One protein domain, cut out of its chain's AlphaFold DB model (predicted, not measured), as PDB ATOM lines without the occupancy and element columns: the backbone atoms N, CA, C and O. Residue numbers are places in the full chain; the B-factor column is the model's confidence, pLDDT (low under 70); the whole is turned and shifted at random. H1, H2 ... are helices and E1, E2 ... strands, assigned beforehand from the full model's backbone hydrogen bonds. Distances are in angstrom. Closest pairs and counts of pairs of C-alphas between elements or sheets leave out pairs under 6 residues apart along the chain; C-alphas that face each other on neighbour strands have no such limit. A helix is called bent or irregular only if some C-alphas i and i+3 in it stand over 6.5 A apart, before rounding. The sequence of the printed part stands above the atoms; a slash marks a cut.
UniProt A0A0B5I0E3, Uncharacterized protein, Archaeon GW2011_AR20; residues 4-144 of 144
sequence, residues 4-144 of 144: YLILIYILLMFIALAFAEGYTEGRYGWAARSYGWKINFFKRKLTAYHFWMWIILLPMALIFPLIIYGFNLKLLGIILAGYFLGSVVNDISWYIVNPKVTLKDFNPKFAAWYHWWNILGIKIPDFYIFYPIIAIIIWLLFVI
ATOM      1  N   TYR A   4     225.814 159.347 310.227       95.25
ATOM      2  CA  TYR A   4     225.871 160.179 311.423       95.25
ATOM      3  C   TYR A   4     226.825 159.604 312.466       95.25
ATOM      4  O   TYR A   4     227.559 160.356 313.097       95.25
ATOM      5  N   LEU A   5     226.868 158.277 312.614       95.25
ATOM      6  CA  LEU A   5     227.803 157.630 313.529       95.25
ATOM      7  C   LEU A   5     229.262 157.854 313.105       95.25
ATOM      8  O   LEU A   5     230.103 158.136 313.955       95.25
ATOM      9  N   ILE A   6     229.558 157.772 311.804       94.75
ATOM     10  CA  ILE A   6     230.907 158.042 311.276       94.75
ATOM     11  C   ILE A   6     231.275 159.511 311.485       94.75
ATOM     12  O   ILE A   6     232.385 159.804 311.926       94.75
ATOM     13  N   LEU A   7     230.344 160.432 311.228       96.94
ATOM     14  CA  LEU A   7     230.567 161.851 311.485       96.94
ATOM     15  C   LEU A   7     230.856 162.105 312.972       96.94
ATOM     16  O   LEU A   7     231.859 162.736 313.291       96.94
ATOM     17  N   ILE A   8     230.033 161.571 313.881       97.00
ATOM     18  CA  ILE A   8     230.234 161.691 315.334       97.00
ATOM     19  C   ILE A   8     231.597 161.123 315.740       97.00
ATOM     20  O   ILE A   8     232.319 161.769 316.497       97.00
ATOM     21  N   TYR A   9     231.981 159.958 315.214       95.62
ATOM     22  CA  TYR A   9     233.296 159.367 315.458       95.62
ATOM     23  C   TYR A   9     234.436 160.313 315.051       95.62
ATOM     24  O   TYR A   9     235.360 160.531 315.835       95.62
ATOM     25  N   ILE A  10     234.352 160.927 313.867       97.62
ATOM     26  CA  ILE A  10     235.352 161.898 313.403       97.62
ATOM     27  C   ILE A  10     235.396 163.113 314.338       97.62
ATOM     28  O   ILE A  10     236.479 163.529 314.741       97.62
ATOM     29  N   LEU A  11     234.247 163.661 314.741       98.12
ATOM     30  CA  LEU A  11     234.208 164.808 315.656       98.12
ATOM     31  C   LEU A  11     234.822 164.480 317.026       98.12
ATOM     32  O   LEU A  11     235.584 165.281 317.561       98.12
ATOM     33  N   LEU A  12     234.556 163.288 317.571       97.75
ATOM     34  CA  LEU A  12     235.177 162.817 318.814       97.75
ATOM     35  C   LEU A  12     236.696 162.657 318.673       97.75
ATOM     36  O   LEU A  12     237.436 163.008 319.591       97.75
ATOM     37  N   MET A  13     237.171 162.183 317.519       97.69
ATOM     38  CA  MET A  13     238.602 162.110 317.223       97.69
ATOM     39  C   MET A  13     239.250 163.505 317.224       97.69
ATOM     40  O   MET A  13     240.329 163.665 317.784       97.69
ATOM     41  N   PHE A  14     238.590 164.524 316.668       98.38
ATOM     42  CA  PHE A  14     239.082 165.907 316.713       98.38
ATOM     43  C   PHE A  14     239.051 166.510 318.125       98.38
ATOM     44  O   PHE A  14     239.955 167.254 318.490       98.38
ATOM     45  N   ILE A  15     238.073 166.154 318.959       98.25
ATOM     46  CA  ILE A  15     238.090 166.530 320.382       98.25
ATOM     47  C   ILE A  15     239.303 165.901 321.079       98.25
ATOM     48  O   ILE A  15     240.010 166.586 321.813       98.25
ATOM     49  N   ALA A  16     239.587 164.618 320.833       97.50
ATOM     50  CA  ALA A  16     240.765 163.948 321.384       97.50
ATOM     51  C   ALA A  16     242.081 164.571 320.878       97.50
ATOM     52  O   ALA A  16     243.027 164.734 321.651       97.50
ATOM     53  N   LEU A  17     242.124 164.970 319.605       96.94
ATOM     54  CA  LEU A  17     243.254 165.683 319.013       96.94
ATOM     55  C   LEU A  17     243.526 167.009 319.734       96.94
ATOM     56  O   LEU A  17     244.684 167.313 320.016       96.94
ATOM     57  N   ALA A  18     242.479 167.728 320.140       96.81
ATOM     58  CA  ALA A  18     242.608 168.990 320.861       96.81
ATOM     59  C   ALA A  18     243.297 168.832 322.227       96.81
ATOM     60  O   ALA A  18     244.034 169.724 322.649       96.81
ATOM     61  N   PHE A  19     243.121 167.692 322.911       96.38
ATOM     62  CA  PHE A  19     243.902 167.384 324.116       96.38
ATOM     63  C   PHE A  19     245.385 167.219 323.776       96.38
ATOM     64  O   PHE A  19     246.234 167.837 324.420       96.38
ATOM     65  N   ALA A  20     245.707 166.417 322.756       94.31
ATOM     66  CA  ALA A  20     247.090 166.197 322.328       94.31
ATOM     67  C   ALA A  20     247.772 167.513 321.908       94.31
ATOM     68  O   ALA A  20     248.905 167.788 322.317       94.31
ATOM     69  N   GLU A  21     247.062 168.355 321.160       93.69
ATOM     70  CA  GLU A  21     247.489 169.698 320.771       93.69
ATOM     71  C   GLU A  21     247.666 170.607 321.994       93.69
ATOM     72  O   GLU A  21     248.709 171.240 322.149       93.69
ATOM     73  N   GLY A  22     246.715 170.610 322.930       93.12
ATOM     74  CA  GLY A  22     246.784 171.386 324.170       93.12
ATOM     75  C   GLY A  22     248.036 171.088 324.994       93.12
ATOM     76  O   GLY A  22     248.738 172.009 325.421       93.12
ATOM     77  N   TYR A  23     248.363 169.805 325.173       91.00
ATOM     78  CA  TYR A  23     249.566 169.391 325.900       91.00
ATOM     79  C   TYR A  23     250.862 169.664 325.131       91.00
ATOM     80  O   TYR A  23     251.886 169.950 325.753       91.00
ATOM     81  N   THR A  24     250.828 169.604 323.799       90.56
ATOM     82  CA  THR A  24     252.020 169.819 322.968       90.56
ATOM     83  C   THR A  24     252.350 171.302 322.791       90.56
ATOM     84  O   THR A  24     253.518 171.694 322.820       90.56
ATOM     85  N   GLU A  25     251.338 172.150 322.611       91.12
ATOM     86  CA  GLU A  25     251.518 173.578 322.342       91.12
ATOM     87  C   GLU A  25     251.609 174.427 323.615       91.12
ATOM     88  O   GLU A  25     252.325 175.438 323.657       91.12
ATOM     89  N   GLY A  26     250.885 174.032 324.666       90.19
ATOM     90  CA  GLY A  26     250.753 174.816 325.886       90.19
ATOM     91  C   GLY A  26     250.159 176.200 325.611       90.19
ATOM     92  O   GLY A  26     249.169 176.338 324.901       90.19
ATOM     93  N   ARG A  27     250.753 177.255 326.185       89.94
ATOM     94  CA  ARG A  27     250.198 178.623 326.126       89.94
ATOM     95  C   ARG A  27     250.434 179.354 324.802       89.94
ATOM     96  O   ARG A  27     249.756 180.334 324.528       89.94
ATOM     97  N   TYR A  28     251.449 178.974 324.034       83.25
ATOM     98  CA  TYR A  28     251.929 179.825 322.940       83.25
ATOM     99  C   TYR A  28     251.197 179.596 321.617       83.25
ATOM    100  O   TYR A  28     251.376 180.408 320.710       83.25
ATOM    101  N   GLY A  29     250.391 178.530 321.531       80.19
ATOM    102  CA  GLY A  29     249.697 178.118 320.315       80.19
ATOM    103  C   GLY A  29     250.654 177.769 319.171       80.19
ATOM    104  O   GLY A  29     251.865 178.037 319.228       80.19
ATOM    105  N   TRP A  30     250.111 177.159 318.120       78.56
ATOM    106  CA  TRP A  30     250.786 176.927 316.837       78.56
ATOM    107  C   TRP A  30     252.192 176.321 316.984       78.56
ATOM    108  O   TRP A  30     253.152 176.680 316.291       78.56
ATOM    109  N   ALA A  31     252.349 175.441 317.968       80.94
ATOM    110  CA  ALA A  31     253.586 174.760 318.314       80.94
ATOM    111  C   ALA A  31     254.829 175.673 318.419       80.94
ATOM    112  O   ALA A  31     255.956 175.219 318.180       80.94
ATOM    113  N   ALA A  32     254.668 176.952 318.789       79.31
ATOM    114  CA  ALA A  32     255.747 177.946 318.738       79.31
ATOM    115  C   ALA A  32     256.995 177.510 319.533       79.31
ATOM    116  O   ALA A  32     258.139 177.717 319.101       79.31
ATOM    117  N   ARG A  33     256.770 176.831 320.664       82.19
ATOM    118  CA  ARG A  33     257.803 176.292 321.565       82.19
ATOM    119  C   ARG A  33     257.867 174.761 321.600       82.19
ATOM    120  O   ARG A  33     258.468 174.211 322.514       82.19
ATOM    121  N   SER A  34     257.287 174.089 320.609       82.19
ATOM    122  CA  SER A  34     257.376 172.629 320.503       82.19
ATOM    123  C   SER A  34     258.823 172.154 320.330       82.19
ATOM    124  O   SER A  34     259.660 172.847 319.732       82.19
ATOM    125  N   TYR A  35     259.094 170.963 320.867       84.62
ATOM    126  CA  TYR A  35     260.335 170.223 320.664       84.62
ATOM    127  C   TYR A  35     260.347 169.543 319.286       84.62
ATOM    128  O   TYR A  35     259.302 169.167 318.755       84.62
ATOM    129  N   GLY A  36     261.540 169.363 318.721       89.62
ATOM    130  CA  GLY A  36     261.750 168.714 317.429       89.62
ATOM    131  C   GLY A  36     262.209 169.669 316.329       89.62
ATOM    132  O   GLY A  36     262.490 170.850 316.555       89.62
ATOM    133  N   TRP A  37     262.323 169.130 315.118       93.25
ATOM    134  CA  TRP A  37     262.800 169.878 313.963       93.25
ATOM    135  C   TRP A  37     261.800 170.955 313.525       93.25
ATOM    136  O   TRP A  37     260.586 170.847 313.730       93.25
ATOM    137  N   LYS A  38     262.325 172.014 312.904       92.56
ATOM    138  CA  LYS A  38     261.542 173.104 312.313       92.56
ATOM    139  C   LYS A  38     262.086 173.383 310.920       92.56
ATOM    140  O   LYS A  38     263.238 173.782 310.782       92.56
ATOM    141  N   ILE A  39     261.255 173.178 309.908       91.81
ATOM    142  CA  ILE A  39     261.583 173.456 308.512       91.81
ATOM    143  C   ILE A  39     260.906 174.774 308.138       91.81
ATOM    144  O   ILE A  39     259.702 174.948 308.337       91.81
ATOM    145  N   ASN A  40     261.681 175.731 307.627       88.88
ATOM    146  CA  ASN A  40     261.125 176.988 307.137       88.88
ATOM    147  C   ASN A  40     260.396 176.721 305.816       88.88
ATOM    148  O   ASN A  40     261.013 176.277 304.852       88.88
ATOM    149  N   PHE A  41     259.095 176.994 305.777       81.62
ATOM    150  CA  PHE A  41     258.257 176.813 304.600       81.62
ATOM    151  C   PHE A  41     257.577 178.144 304.256       81.62
ATOM    152  O   PHE A  41     256.554 178.525 304.833       81.62
ATOM    153  N   PHE A  42     258.182 178.894 303.334       81.88
ATOM    154  CA  PHE A  42     257.801 180.276 303.021       81.88
ATOM    155  C   PHE A  42     257.696 181.148 304.289       81.88
ATOM    156  O   PHE A  42     258.674 181.317 305.013       81.88
ATOM    157  N   LYS A  43     256.511 181.712 304.562       79.62
ATOM    158  CA  LYS A  43     256.239 182.610 305.697       79.62
ATOM    159  C   LYS A  43     255.916 181.870 307.002       79.62
ATOM    160  O   LYS A  43     255.738 182.525 308.026       79.62
ATOM    161  N   ARG A  44     255.798 180.536 306.991       79.50
ATOM    162  CA  ARG A  44     255.457 179.722 308.171       79.50
ATOM    163  C   ARG A  44     256.534 178.668 308.432       79.50
ATOM    164  O   ARG A  44     257.300 178.298 307.549       79.50
ATOM    165  N   LYS A  45     256.620 178.186 309.670       87.06
ATOM    166  CA  LYS A  45     257.516 177.079 310.030       87.06
ATOM    167  C   LYS A  45     256.698 175.803 310.137       87.06
ATOM    168  O   LYS A  45     255.772 175.751 310.940       87.06
ATOM    169  N   LEU A  46     257.058 174.790 309.359       89.69
ATOM    170  CA  LEU A  46     256.555 173.439 309.555       89.69
ATOM    171  C   LEU A  46     257.352 172.811 310.701       89.69
ATOM    172  O   LEU A  46     258.553 172.568 310.580       89.69
ATOM    173  N   THR A  47     256.705 172.602 311.841       92.12
ATOM    174  CA  THR A  47     257.321 171.922 312.989       92.12
ATOM    175  C   THR A  47     257.122 170.413 312.878       92.12
ATOM    176  O   THR A  47     256.103 169.986 312.335       92.12
ATOM    177  N   ALA A  48     257.990 169.627 313.516       92.56
ATOM    178  CA  ALA A  48     257.827 168.179 313.644       92.56
ATOM    179  C   ALA A  48     256.423 167.771 314.118       92.56
ATOM    180  O   ALA A  48     255.820 166.877 313.536       92.56
ATOM    181  N   TYR A  49     255.882 168.473 315.116       91.62
ATOM    182  CA  TYR A  49     254.512 168.288 315.599       91.62
ATOM    183  C   TYR A  49     253.472 168.411 314.474       91.62
ATOM    184  O   TYR A  49     252.757 167.452 314.197       91.62
ATOM    185  N   HIS A  50     253.436 169.558 313.782       91.69
ATOM    186  CA  HIS A  50     252.507 169.781 312.673       91.69
ATOM    187  C   HIS A  50     252.612 168.703 311.593       91.69
ATOM    188  O   HIS A  50     251.601 168.243 311.077       91.69
ATOM    189  N   PHE A  51     253.825 168.262 311.270       93.81
ATOM    190  CA  PHE A  51     254.011 167.195 310.297       93.81
ATOM    191  C   PHE A  51     253.452 165.858 310.789       93.81
ATOM    192  O   PHE A  51     252.579 165.276 310.148       93.81
ATOM    193  N   TRP A  52     253.905 165.373 311.942       94.38
ATOM    194  CA  TRP A  52     253.497 164.054 312.421       94.38
ATOM    195  C   TRP A  52     252.014 163.988 312.754       94.38
ATOM    196  O   TRP A  52     251.370 162.989 312.448       94.38
ATOM    197  N   MET A  53     251.460 165.046 313.338       94.25
ATOM    198  CA  MET A  53     250.074 165.040 313.773       94.25
ATOM    199  C   MET A  53     249.101 165.365 312.634       94.25
ATOM    200  O   MET A  53     248.166 164.602 312.400       94.25
ATOM    201  N   TRP A  54     249.330 166.453 311.891       92.62
ATOM    202  CA  TRP A  54     248.373 166.937 310.888       92.62
ATOM    203  C   TRP A  54     248.600 166.372 309.481       92.62
ATOM    204  O   TRP A  54     247.643 166.275 308.719       92.62
ATOM    205  N   ILE A  55     249.831 165.989 309.117       94.06
ATOM    206  CA  ILE A  55     250.147 165.472 307.768       94.06
ATOM    207  C   ILE A  55     250.169 163.940 307.741       94.06
ATOM    208  O   ILE A  55     249.800 163.347 306.732       94.06
ATOM    209  N   ILE A  56     250.578 163.291 308.834       96.25
ATOM    210  CA  ILE A  56     250.681 161.827 308.891       96.25
ATOM    211  C   ILE A  56     249.512 161.217 309.669       96.25
ATOM    212  O   ILE A  56     248.670 160.542 309.079       96.25
ATOM    213  N   LEU A  57     249.431 161.464 310.979       96.31
ATOM    214  CA  LEU A  57     248.493 160.773 311.866       96.31
ATOM    215  C   LEU A  57     247.029 161.046 311.504       96.31
ATOM    216  O   LEU A  57     246.260 160.101 311.336       96.31
ATOM    217  N   LEU A  58     246.641 162.318 311.376       96.31
ATOM    218  CA  LEU A  58     245.253 162.684 311.111       96.31
ATOM    219  C   LEU A  58     244.753 162.128 309.763       96.31
ATOM    220  O   LEU A  58     243.707 161.477 309.766       96.31
ATOM    221  N   PRO A  59     245.470 162.277 308.627       95.69
ATOM    222  CA  PRO A  59     245.056 161.648 307.376       95.69
ATOM    223  C   PRO A  59     244.959 160.128 307.477       95.69
ATOM    224  O   PRO A  59     243.964 159.572 307.024       95.69
ATOM    225  N   MET A  60     245.922 159.457 308.122       95.94
ATOM    226  CA  MET A  60     245.868 158.003 308.332       95.94
ATOM    227  C   MET A  60     244.629 157.571 309.128       95.94
ATOM    228  O   MET A  60     243.985 156.582 308.776       95.94
ATOM    229  N   ALA A  61     244.267 158.318 310.172       95.38
ATOM    230  CA  ALA A  61     243.075 158.040 310.965       95.38
ATOM    231  C   ALA A  61     241.780 158.291 310.169       95.38
ATOM    232  O   ALA A  61     240.846 157.491 310.234       95.38
ATOM    233  N   LEU A  62     241.737 159.361 309.369       96.38
ATOM    234  CA  LEU A  62     240.574 159.727 308.557       96.38
ATOM    235  C   LEU A  62     240.323 158.777 307.387       96.38
ATOM    236  O   LEU A  62     239.167 158.544 307.047       96.38
ATOM    237  N   ILE A  63     241.366 158.212 306.772       95.00
ATOM    238  CA  ILE A  63     241.199 157.235 305.684       95.00
ATOM    239  C   ILE A  63     240.850 155.834 306.195       95.00
ATOM    240  O   ILE A  63     240.443 154.989 305.402       95.00
ATOM    241  N   PHE A  64     240.986 155.564 307.495       93.38
ATOM    242  CA  PHE A  64     240.777 154.228 308.054       93.38
ATOM    243  C   PHE A  64     239.398 153.618 307.721       93.38
ATOM    244  O   PHE A  64     239.356 152.459 307.304       93.38
ATOM    245  N   PRO A  65     238.272 154.364 307.766       91.94
ATOM    246  CA  PRO A  65     236.986 153.845 307.307       91.94
ATOM    247  C   PRO A  65     236.982 153.438 305.823       91.94
ATOM    248  O   PRO A  65     236.353 152.441 305.481       91.94
ATOM    249  N   LEU A  66     237.698 154.155 304.945       94.69
ATOM    250  CA  LEU A  66     237.814 153.800 303.519       94.69
ATOM    251  C   LEU A  66     238.635 152.522 303.311       94.69
ATOM    252  O   LEU A  66     238.380 151.784 302.366       94.69
ATOM    253  N   ILE A  67     239.602 152.244 304.188       94.50
ATOM    254  CA  ILE A  67     240.369 150.991 304.151       94.50
ATOM    255  C   ILE A  67     239.469 149.808 304.530       94.50
ATOM    256  O   ILE A  67     239.520 148.771 303.877       94.50
ATOM    257  N   ILE A  68     238.625 149.964 305.558       92.94
ATOM    258  CA  ILE A  68     237.740 148.895 306.048       92.94
ATOM    259  C   ILE A  68     236.584 148.622 305.080       92.94
ATOM    260  O   ILE A  68     236.295 147.468 304.769       92.94
ATOM    261  N   TYR A  69     235.894 149.672 304.636       91.75
ATOM    262  CA  TYR A  69     234.661 149.549 303.851       91.75
ATOM    263  C   TYR A  69     234.887 149.644 302.338       91.75
ATOM    264  O   TYR A  69     233.938 149.498 301.566       91.75
ATOM    265  N   GLY A  70     236.128 149.875 301.911       94.50
ATOM    266  CA  GLY A  70     236.470 150.182 300.531       94.50
ATOM    267  C   GLY A  70     236.178 151.637 300.159       94.50
ATOM    268  O   GLY A  70     235.544 152.402 300.893       94.50
ATOM    269  N   PHE A  71     236.656 152.031 298.978       95.62
ATOM    270  CA  PHE A  71     236.401 153.369 298.464       95.62
ATOM    271  C   PHE A  71     234.922 153.538 298.108       95.62
ATOM    272  O   PHE A  71     234.363 152.797 297.303       95.62
ATOM    273  N   ASN A  72     234.301 154.562 298.683       95.56
ATOM    274  CA  ASN A  72     232.924 154.935 298.414       95.56
ATOM    275  C   ASN A  72     232.823 156.463 298.444       95.56
ATOM    276  O   ASN A  72     233.270 157.093 299.402       95.56
ATOM    277  N   LEU A  73     232.241 157.063 297.401       97.00
ATOM    278  CA  LEU A  73     232.199 158.521 297.261       97.00
ATOM    279  C   LEU A  73     231.409 159.194 298.394       97.00
ATOM    280  O   LEU A  73     231.822 160.237 298.893       97.00
ATOM    281  N   LYS A  74     230.327 158.558 298.854       97.75
ATOM    282  CA  LYS A  74     229.541 159.028 299.996       97.75
ATOM    283  C   LYS A  74     230.326 158.939 301.304       97.75
ATOM    284  O   LYS A  74     230.318 159.891 302.079       97.75
ATOM    285  N   LEU A  75     231.075 157.858 301.532       97.56
ATOM    286  CA  LEU A  75     231.981 157.742 302.683       97.56
ATOM    287  C   LEU A  75     233.095 158.796 302.646       97.56
ATOM    288  O   LEU A  75     233.359 159.441 303.659       97.56
ATOM    289  N   LEU A  76     233.706 159.017 301.480       97.94
ATOM    290  CA  LEU A  76     234.685 160.085 301.292       97.94
ATOM    291  C   LEU A  76     234.069 161.458 301.602       97.94
ATOM    292  O   LEU A  76     234.687 162.250 302.306       97.94
ATOM    293  N   GLY A  77     232.841 161.716 301.140       98.19
ATOM    294  CA  GLY A  77     232.090 162.932 301.454       98.19
ATOM    295  C   GLY A  77     231.898 163.139 302.958       98.19
ATOM    296  O   GLY A  77     232.182 164.221 303.466       98.19
ATOM    297  N   ILE A  78     231.505 162.094 303.693       98.25
ATOM    298  CA  ILE A  78     231.363 162.144 305.159       98.25
ATOM    299  C   ILE A  78     232.707 162.451 305.829       98.25
ATOM    300  O   ILE A  78     232.761 163.285 306.732       98.25
ATOM    301  N   ILE A  79     233.793 161.816 305.377       98.19
ATOM    302  CA  ILE A  79     235.142 162.034 305.920       98.19
ATOM    303  C   ILE A  79     235.605 163.470 305.681       98.19
ATOM    304  O   ILE A  79     236.094 164.115 306.606       98.19
ATOM    305  N   LEU A  80     235.429 163.993 304.466       98.31
ATOM    306  CA  LEU A  80     235.829 165.356 304.125       98.31
ATOM    307  C   LEU A  80     234.978 166.396 304.863       98.31
ATOM    308  O   LEU A  80     235.529 167.336 305.434       98.31
ATOM    309  N   ALA A  81     233.656 166.216 304.924       98.44
ATOM    310  CA  ALA A  81     232.783 167.092 305.705       98.44
ATOM    311  C   ALA A  81     233.159 167.060 307.197       98.44
ATOM    312  O   ALA A  81     233.290 168.109 307.832       98.44
ATOM    313  N   GLY A  82     233.415 165.863 307.732       98.25
ATOM    314  CA  GLY A  82     233.892 165.652 309.095       98.25
ATOM    315  C   GLY A  82     235.261 166.274 309.362       98.25
ATOM    316  O   GLY A  82     235.466 166.801 310.445       98.25
ATOM    317  N   TYR A  83     236.175 166.286 308.389       98.31
ATOM    318  CA  TYR A  83     237.471 166.960 308.506       98.31
ATOM    319  C   TYR A  83     237.315 168.476 308.664       98.31
ATOM    320  O   TYR A  83     237.886 169.064 309.583       98.31
ATOM    321  N   PHE A  84     236.527 169.113 307.795       98.44
ATOM    322  CA  PHE A  84     236.339 170.564 307.839       98.44
ATOM    323  C   PHE A  84     235.604 170.992 309.110       98.44
ATOM    324  O   PHE A  84     236.066 171.884 309.823       98.44
ATOM    325  N   LEU A  85     234.498 170.322 309.441       98.31
ATOM    326  CA  LEU A  85     233.757 170.612 310.664       98.31
ATOM    327  C   LEU A  85     234.581 170.272 311.915       98.31
ATOM    328  O   LEU A  85     234.661 171.062 312.853       98.31
ATOM    329  N   GLY A  86     235.237 169.114 311.903       98.25
ATOM    330  CA  GLY A  86     236.073 168.618 312.985       98.25
ATOM    331  C   GLY A  86     237.267 169.517 313.282       98.25
ATOM    332  O   GLY A  86     237.577 169.722 314.447       98.25
ATOM    333  N   SER A  87     237.872 170.148 312.275       97.62
ATOM    334  CA  SER A  87     238.959 171.116 312.489       97.62
ATOM    335  C   SER A  87     238.497 172.338 313.298       97.62
ATOM    336  O   SER A  87     239.226 172.805 314.170       97.62
ATOM    337  N   VAL A  88     237.270 172.825 313.071       97.94
ATOM    338  CA  VAL A  88     236.676 173.899 313.893       97.94
ATOM    339  C   VAL A  88     236.365 173.394 315.300       97.94
ATOM    340  O   VAL A  88     236.648 174.078 316.281       97.94
ATOM    341  N   VAL A  89     235.823 172.177 315.416       98.31
ATOM    342  CA  VAL A  89     235.556 171.547 316.718       98.31
ATOM    343  C   VAL A  89     236.842 171.364 317.521       98.31
ATOM    344  O   VAL A  89     236.836 171.649 318.715       98.31
ATOM    345  N   ASN A  90     237.936 170.936 316.893       97.56
ATOM    346  CA  ASN A  90     239.247 170.807 317.521       97.56
ATOM    347  C   ASN A  90     239.730 172.141 318.074       97.56
ATOM    348  O   ASN A  90     240.106 172.203 319.238       97.56
ATOM    349  N   ASP A  91     239.657 173.209 317.281       95.50
ATOM    350  CA  ASP A  91     240.124 174.524 317.715       95.50
ATOM    351  C   ASP A  91     239.323 175.046 318.915       95.50
ATOM    352  O   ASP A  91     239.895 175.396 319.944       95.50
ATOM    353  N   ILE A  92     237.988 174.985 318.851       96.00
ATOM    354  CA  ILE A  92     237.122 175.337 319.989       96.00
ATOM    355  C   ILE A  92     237.462 174.472 321.208       96.00
ATOM    356  O   ILE A  92     237.612 174.990 322.316       96.00
ATOM    357  N   SER A  93     237.601 173.160 321.002       97.38
ATOM    358  CA  SER A  93     237.928 172.212 322.067       97.38
ATOM    359  C   SER A  93     239.281 172.523 322.690       97.38
ATOM    360  O   SER A  93     239.413 172.412 323.903       97.38
ATOM    361  N   TRP A  94     240.262 172.995 321.920       96.00
ATOM    362  CA  TRP A  94     241.576 173.366 322.430       96.00
ATOM    363  C   TRP A  94     241.487 174.472 323.485       96.00
ATOM    364  O   TRP A  94     242.069 174.329 324.557       96.00
ATOM    365  N   TYR A  95     240.684 175.521 323.263       95.25
ATOM    366  CA  TYR A  95     240.461 176.570 324.277       95.25
ATOM    367  C   TYR A  95     239.684 176.084 325.508       95.25
ATOM    368  O   TYR A  95     239.708 176.751 326.545       95.25
ATOM    369  N   ILE A  96     238.977 174.955 325.401       96.25
ATOM    370  CA  ILE A  96     238.237 174.338 326.508       96.25
ATOM    371  C   ILE A  96     239.153 173.425 327.332       96.25
ATOM    372  O   ILE A  96     239.100 173.456 328.559       96.25
ATOM    373  N   VAL A  97     239.976 172.603 326.673       96.44
ATOM    374  CA  VAL A  97     240.723 171.510 327.320       96.44
ATOM    375  C   VAL A  97     242.171 171.868 327.650       96.44
ATOM    376  O   VAL A  97     242.790 171.201 328.480       96.44
ATOM    377  N   ASN A  98     242.737 172.907 327.032       95.81
ATOM    378  CA  ASN A  98     244.114 173.314 327.288       95.81
ATOM    379  C   ASN A  98     244.248 173.949 328.689       95.81
ATOM    380  O   ASN A  98     243.707 175.026 328.933       95.81
ATOM    381  N   PRO A  99     245.050 173.375 329.605       93.94
ATOM    382  CA  PRO A  99     245.159 173.861 330.984       93.94
ATOM    383  C   PRO A  99     245.893 175.206 331.123       93.94
ATOM    384  O   PRO A  99     246.004 175.744 332.225       93.94
ATOM    385  N   LYS A 100     246.483 175.727 330.041       94.69
ATOM    386  CA  LYS A 100     247.245 176.984 330.026       94.69
ATOM    387  C   LYS A 100     246.516 178.124 329.319       94.69
ATOM    388  O   LYS A 100     247.089 179.214 329.232       94.69
ATOM    389  N   VAL A 101     245.308 177.876 328.824       93.88
ATOM    390  CA  VAL A 101     244.507 178.812 328.034       93.88
ATOM    391  C   VAL A 101     243.059 178.766 328.520       93.88
ATOM    392  O   VAL A 101     242.623 177.795 329.127       93.88
ATOM    393  N   THR A 102     242.323 179.850 328.319       92.06
ATOM    394  CA  THR A 102     240.902 179.955 328.652       92.06
ATOM    395  C   THR A 102     240.112 180.460 327.451       92.06
ATOM    396  O   THR A 102     240.667 181.079 326.547       92.06
ATOM    397  N   LEU A 103     238.784 180.317 327.470       91.38
ATOM    398  CA  LEU A 103     237.915 180.889 326.430       91.38
ATOM    399  C   LEU A 103     238.080 182.412 326.256       91.38
ATOM    400  O   LEU A 103     237.810 182.941 325.184       91.38
ATOM    401  N   LYS A 104     238.550 183.135 327.281       91.38
ATOM    402  CA  LYS A 104     238.814 184.584 327.188       91.38
ATOM    403  C   LYS A 104     240.027 184.901 326.312       91.38
ATOM    404  O   LYS A 104     240.133 186.005 325.775       91.38
ATOM    405  N   ASP A 105     240.931 183.941 326.155       93.56
ATOM    406  CA  ASP A 105     242.093 184.055 325.283       93.56
ATOM    407  C   ASP A 105     241.714 183.880 323.799       93.56
ATOM    408  O   ASP A 105     242.522 184.185 322.926       93.56
ATOM    409  N   PHE A 106     240.470 183.490 323.483       93.75
ATOM    410  CA  PHE A 106     239.945 183.492 322.115       93.75
ATOM    411  C   PHE A 106     239.682 184.924 321.633       93.75
ATOM    412  O   PHE A 106     238.565 185.443 321.642       93.75
ATOM    413  N   ASN A 107     240.754 185.614 321.260       93.25
ATOM    414  CA  ASN A 107     240.701 186.967 320.742       93.25
ATOM    415  C   ASN A 107     241.910 187.251 319.833       93.25
ATOM    416  O   ASN A 107     242.963 186.631 319.997       93.25
ATOM    417  N   PRO A 108     241.823 188.250 318.933       93.31
ATOM    418  CA  PRO A 108     242.895 188.528 317.978       93.31
ATOM    419  C   PRO A 108     244.228 188.982 318.577       93.31
ATOM    420  O   PRO A 108     245.221 189.009 317.856       93.31
ATOM    421  N   LYS A 109     244.273 189.397 319.853       92.12
ATOM    422  CA  LYS A 109     245.539 189.788 320.491       92.12
ATOM    423  C   LYS A 109     246.344 188.562 320.910       92.12
ATOM    424  O   LYS A 109     247.558 188.565 320.755       92.12
ATOM    425  N   PHE A 110     245.679 187.549 321.463       92.62
ATOM    426  CA  PHE A 110     246.327 186.310 321.890       92.62
ATOM    427  C   PHE A 110     246.495 185.343 320.716       92.62
ATOM    428  O   PHE A 110     247.609 184.932 320.401       92.62
ATOM    429  N   ALA A 111     245.403 185.054 320.013       91.56
ATOM    430  CA  ALA A 111     245.360 184.117 318.901       91.56
ATOM    431  C   ALA A 111     245.678 184.810 317.568       91.56
ATOM    432  O   ALA A 111     244.887 184.847 316.620       91.56
ATOM    433  N   ALA A 112     246.867 185.410 317.516       89.44
ATOM    434  CA  ALA A 112     247.349 186.196 316.381       89.44
ATOM    435  C   ALA A 112     247.698 185.343 315.144       89.44
ATOM    436  O   ALA A 112     248.024 185.885 314.089       89.44
ATOM    437  N   TRP A 113     247.657 184.012 315.265       86.75
ATOM    438  CA  TRP A 113     247.923 183.082 314.165       86.75
ATOM    439  C   TRP A 113     246.737 182.904 313.208       86.75
ATOM    440  O   TRP A 113     246.940 182.423 312.089       86.75
ATOM    441  N   TYR A 114     245.526 183.312 313.598       90.38
ATOM    442  CA  TYR A 114     244.386 183.332 312.684       90.38
ATOM    443  C   TYR A 114     244.313 184.619 311.874       90.38
ATOM    444  O   TYR A 114     244.751 185.693 312.296       90.38
ATOM    445  N   HIS A 115     243.650 184.517 310.729       92.25
ATOM    446  CA  HIS A 115     243.129 185.678 310.038       92.25
ATOM    447  C   HIS A 115     241.711 185.971 310.549       92.25
ATOM    448  O   HIS A 115     240.813 185.143 310.430       92.25
ATOM    449  N   TRP A 116     241.519 187.140 311.158       95.12
ATOM    450  CA  TRP A 116     240.262 187.522 311.806       95.12
ATOM    451  C   TRP A 116     239.435 188.441 310.910       95.12
ATOM    452  O   TRP A 116     239.897 189.516 310.528       95.12
ATOM    453  N   TRP A 117     238.185 188.065 310.661       93.38
ATOM    454  CA  TRP A 117     237.183 188.931 310.050       93.38
ATOM    455  C   TRP A 117     236.452 189.723 311.124       93.38
ATOM    456  O   TRP A 117     236.189 189.208 312.207       93.38
ATOM    457  N   ASN A 118     236.109 190.974 310.823       92.62
ATOM    458  CA  ASN A 118     235.249 191.792 311.670       92.62
ATOM    459  C   ASN A 118     233.866 191.892 311.020       92.62
ATOM    460  O   ASN A 118     233.701 192.605 310.032       92.62
ATOM    461  N   ILE A 119     232.892 191.168 311.566       89.44
ATOM    462  CA  ILE A 119     231.519 191.110 311.063       89.44
ATOM    463  C   ILE A 119     230.620 191.729 312.128       89.44
ATOM    464  O   ILE A 119     230.480 191.181 313.218       89.44
ATOM    465  N   LEU A 120     230.034 192.893 311.830       89.12
ATOM    466  CA  LEU A 120     229.132 193.618 312.740       89.12
ATOM    467  C   LEU A 120     229.724 193.862 314.148       89.12
ATOM    468  O   LEU A 120     229.011 193.856 315.146       89.12
ATOM    469  N   GLY A 121     231.044 194.061 314.240       87.50
ATOM    470  CA  GLY A 121     231.753 194.278 315.507       87.50
ATOM    471  C   GLY A 121     232.225 192.998 316.205       87.50
ATOM    472  O   GLY A 121     233.006 193.084 317.156       87.50
ATOM    473  N   ILE A 122     231.817 191.820 315.727       90.19
ATOM    474  CA  ILE A 122     232.277 190.522 316.226       90.19
ATOM    475  C   ILE A 122     233.477 190.077 315.394       90.19
ATOM    476  O   ILE A 122     233.432 190.042 314.163       90.19
ATOM    477  N   LYS A 123     234.568 189.725 316.078       93.62
ATOM    478  CA  LYS A 123     235.771 189.206 315.431       93.62
ATOM    479  C   LYS A 123     235.722 187.688 315.407       93.62
ATOM    480  O   LYS A 123     235.632 187.078 316.467       93.62
ATOM    481  N   ILE A 124     235.796 187.100 314.218       93.62
ATOM    482  CA  ILE A 124     235.702 185.649 314.015       93.62
ATOM    483  C   ILE A 124     236.856 185.203 313.106       93.62
ATOM    484  O   ILE A 124     237.108 185.876 312.101       93.62
ATOM    485  N   PRO A 125     237.580 184.115 313.425       95.62
ATOM    486  CA  PRO A 125     238.561 183.543 312.511       95.62
ATOM    487  C   PRO A 125     237.900 183.128 311.195       95.62
ATOM    488  O   PRO A 125     236.808 182.570 311.186       95.62
ATOM    489  N   ASP A 126     238.566 183.373 310.076       94.31
ATOM    490  CA  ASP A 126     238.072 183.031 308.741       94.31
ATOM    491  C   ASP A 126     237.614 181.566 308.614       94.31
ATOM    492  O   ASP A 126     236.518 181.286 308.122       94.31
ATOM    493  N   PHE A 127     238.410 180.618 309.104       94.94
ATOM    494  CA  PHE A 127     238.102 179.197 308.972       94.94
ATOM    495  C   PHE A 127     236.879 178.754 309.791       94.94
ATOM    496  O   PHE A 127     236.221 177.799 309.390       94.94
ATOM    497  N   TYR A 128     236.491 179.481 310.847       95.94
ATOM    498  CA  TYR A 128     235.236 179.229 311.575       95.94
ATOM    499  C   TYR A 128     233.994 179.483 310.711       95.94
ATOM    500  O   TYR A 128     232.903 179.037 311.052       95.94
ATOM    501  N   ILE A 129     234.150 180.201 309.598       94.69
ATOM    502  CA  ILE A 129     233.080 180.488 308.643       94.69
ATOM    503  C   ILE A 129     233.230 179.574 307.430       94.69
ATOM    504  O   ILE A 129     232.302 178.853 307.065       94.69
ATOM    505  N   PHE A 130     234.413 179.566 306.813       96.44
ATOM    506  CA  PHE A 130     234.610 178.849 305.556       96.44
ATOM    507  C   PHE A 130     234.553 177.331 305.722       96.44
ATOM    508  O   PHE A 130     233.984 176.662 304.865       96.44
ATOM    509  N   TYR A 131     235.094 176.768 306.806       98.00
ATOM    510  CA  TYR A 131     235.141 175.312 306.954       98.00
ATOM    511  C   TYR A 131     233.746 174.711 307.165       98.00
ATOM    512  O   TYR A 131     233.424 173.754 306.460       98.00
ATOM    513  N   PRO A 132     232.867 175.265 308.026       98.12
ATOM    514  CA  PRO A 132     231.493 174.780 308.122       98.12
ATOM    515  C   PRO A 132     230.718 174.918 306.808       98.12
ATOM    516  O   PRO A 132     229.990 173.999 306.441       98.12
ATOM    517  N   ILE A 133     230.911 176.010 306.056       98.19
ATOM    518  CA  ILE A 133     230.286 176.182 304.733       98.19
ATOM    519  C   ILE A 133     230.752 175.087 303.766       98.19
ATOM    520  O   ILE A 133     229.924 174.447 303.122       98.19
ATOM    521  N   ILE A 134     232.061 174.830 303.690       98.44
ATOM    522  CA  ILE A 134     232.618 173.766 302.846       98.44
ATOM    523  C   ILE A 134     232.076 172.397 303.279       98.44
ATOM    524  O   ILE A 134     231.673 171.610 302.426       98.44
ATOM    525  N   ALA A 135     232.003 172.123 304.585       98.38
ATOM    526  CA  ALA A 135     231.449 170.878 305.108       98.38
ATOM    527  C   ALA A 135     229.980 170.683 304.697       98.38
ATOM    528  O   ALA A 135     229.615 169.594 304.257       98.38
ATOM    529  N   ILE A 136     229.158 171.737 304.780       98.44
ATOM    530  CA  ILE A 136     227.757 171.710 304.335       98.44
ATOM    531  C   ILE A 136     227.683 171.428 302.834       98.44
ATOM    532  O   ILE A 136     226.937 170.544 302.425       98.44
ATOM    533  N   ILE A 137     228.472 172.125 302.010       98.56
ATOM    534  CA  ILE A 137     228.488 171.912 300.555       98.56
ATOM    535  C   ILE A 137     228.856 170.460 300.222       98.56
ATOM    536  O   ILE A 137     228.169 169.820 299.432       98.56
ATOM    537  N   ILE A 138     229.896 169.912 300.854       98.50
ATOM    538  CA  ILE A 138     230.311 168.516 300.656       98.50
ATOM    539  C   ILE A 138     229.194 167.553 301.071       98.50
ATOM    540  O   ILE A 138     228.904 166.602 300.348       98.50
ATOM    541  N   TRP A 139     228.546 167.801 302.211       98.19
ATOM    542  CA  TRP A 139     227.445 166.968 302.685       98.19
ATOM    543  C   TRP A 139     226.272 166.955 301.696       98.19
ATOM    544  O   TRP A 139     225.766 165.890 301.353       98.19
ATOM    545  N   LEU A 140     225.884 168.128 301.189       98.12
ATOM    546  CA  LEU A 140     224.806 168.267 300.207       98.12
ATOM    547  C   LEU A 140     225.133 167.615 298.856       98.12
ATOM    548  O   LEU A 140     224.220 167.144 298.192       98.12
ATOM    549  N   LEU A 141     226.401 167.608 298.432       98.06
ATOM    550  CA  LEU A 141     226.802 167.079 297.122       98.06
ATOM    551  C   LEU A 141     227.074 165.572 297.113       98.06
ATOM    552  O   LEU A 141     226.918 164.938 296.072       98.06
ATOM    553  N   PHE A 142     227.548 165.011 298.227       97.56
ATOM    554  CA  PHE A 142     228.068 163.640 298.255       97.56
ATOM    555  C   PHE A 142     227.352 162.714 299.242       97.56
ATOM    556  O   PHE A 142     227.573 161.504 299.177       97.56
ATOM    557  N   VAL A 143     226.542 163.238 300.171       96.06
ATOM    558  CA  VAL A 143     225.958 162.437 301.266       96.06
ATOM    559  C   VAL A 143     224.439 162.316 301.186       96.06
ATOM    560  O   VAL A 143     223.929 161.206 301.393       96.06
ATOM    561  N   ILE A 144     223.747 163.430 300.923       93.44
ATOM    562  CA  ILE A 144     222.304 163.465 300.631       93.44
ATOM    563  C   ILE A 144     222.079 162.992 299.198       93.44
ATOM    564  O   ILE A 144     221.238 162.083 299.030       93.44
TER     565      ILE A 144
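What this domain is: This is residues 4 to 144 of the 144 residues of an uncharacterized protein of Archaeon GW2011_AR20 (UniProt A0A0B5I0E3). Three helices, H1, H2 and H3, make an up-and-down bundle, and H4 packs along the side of H3 away from H1 and H2, with H3 in the middle. Two small strand hairpins lie at the end where H1 and H3 finish: E1 and E2 lead into H2, and E3 and E4 lead into H4. The printed part has 141 residues, with four named helices and four named strands in the order H1 E1 E2 H2 H3 E3 E4 H4. Each hairpin is its own antiparallel two-stranded sheet, and the class is mostly helix. The whole is compact, with a radius of gyration of the C-alphas of 16.1 A and spans of 42 by 41 by 31 A.

How they stand to each other: Start with H1, residues 4 to 25, which touches the hub, H3, residues 73 to 97. Their closest C-alphas, of Ala 18 and Trp 94, are 4.8 A apart, at a steep tilt of 39 degrees, the same way. Next look at E1, residues 38 to 41, and E2, residues 44 to 47, an antiparallel hairpin; N 39 and O 46 are 2.9 A apart, within hydrogen-bond range. H2, residues 48 to 69, is close to H1 but not clearly touching, the closest C-alphas being those of Ile 10 and Leu 62, 7.4 A. With residues 62 to 66 alone, H2 touches H3 at a steep tilt of 39 degrees, opposite ways, a helical hairpin; the closest C-alphas, of Leu 62 and Ile 79, are 6.5 A apart. E3, residues 116 to 119, and E4, residues 122 to 125, form another antiparallel hairpin, with N 117 and O 124 2.8 A apart, within hydrogen-bond range. H4, residues 127 to 142, touches H3 at a shallow tilt of 22 degrees, opposite ways; the closest C-alphas, of Ala 81 and Ala 135, are 4.1 A apart. H4 is apart from H1 and H2. Every O i to N i+4 pair is within hydrogen-bond range in H1, against 12 of 18 in H2, 20 of 21 in H3 and 11 of 12 in H4.

Where its parts are: Find C-alpha 4 at (225.871, 160.179, 311.423); from there H1 runs 30.9 A. E1 measures 9.2 A and E2 9.4 A. H2, 31.3 A, is irregular, with C-alphas 62 and 65 7.0 A apart, and has a kink of 27 degrees near residue 63. H3 begins at C-alpha 73, (232.199, 158.521, 297.261), and runs 33.8 A with a kink of 36 degrees near residue 88. E3 measures 9.5 A and E4 10.1 A. H4 runs 21.4 A to C-alpha 142 at (228.068, 163.640, 298.255).

The domain as a whole: The C-alphas farthest apart, of Gly 70 and Gly 121, are 46.8 A apart. The printed part has no cut. The links from H1 to E1 and from H3 to E3 are long, 12 and 18 residues. Mean pLDDT of the printed part is 93.6, and no printed residue is under 70.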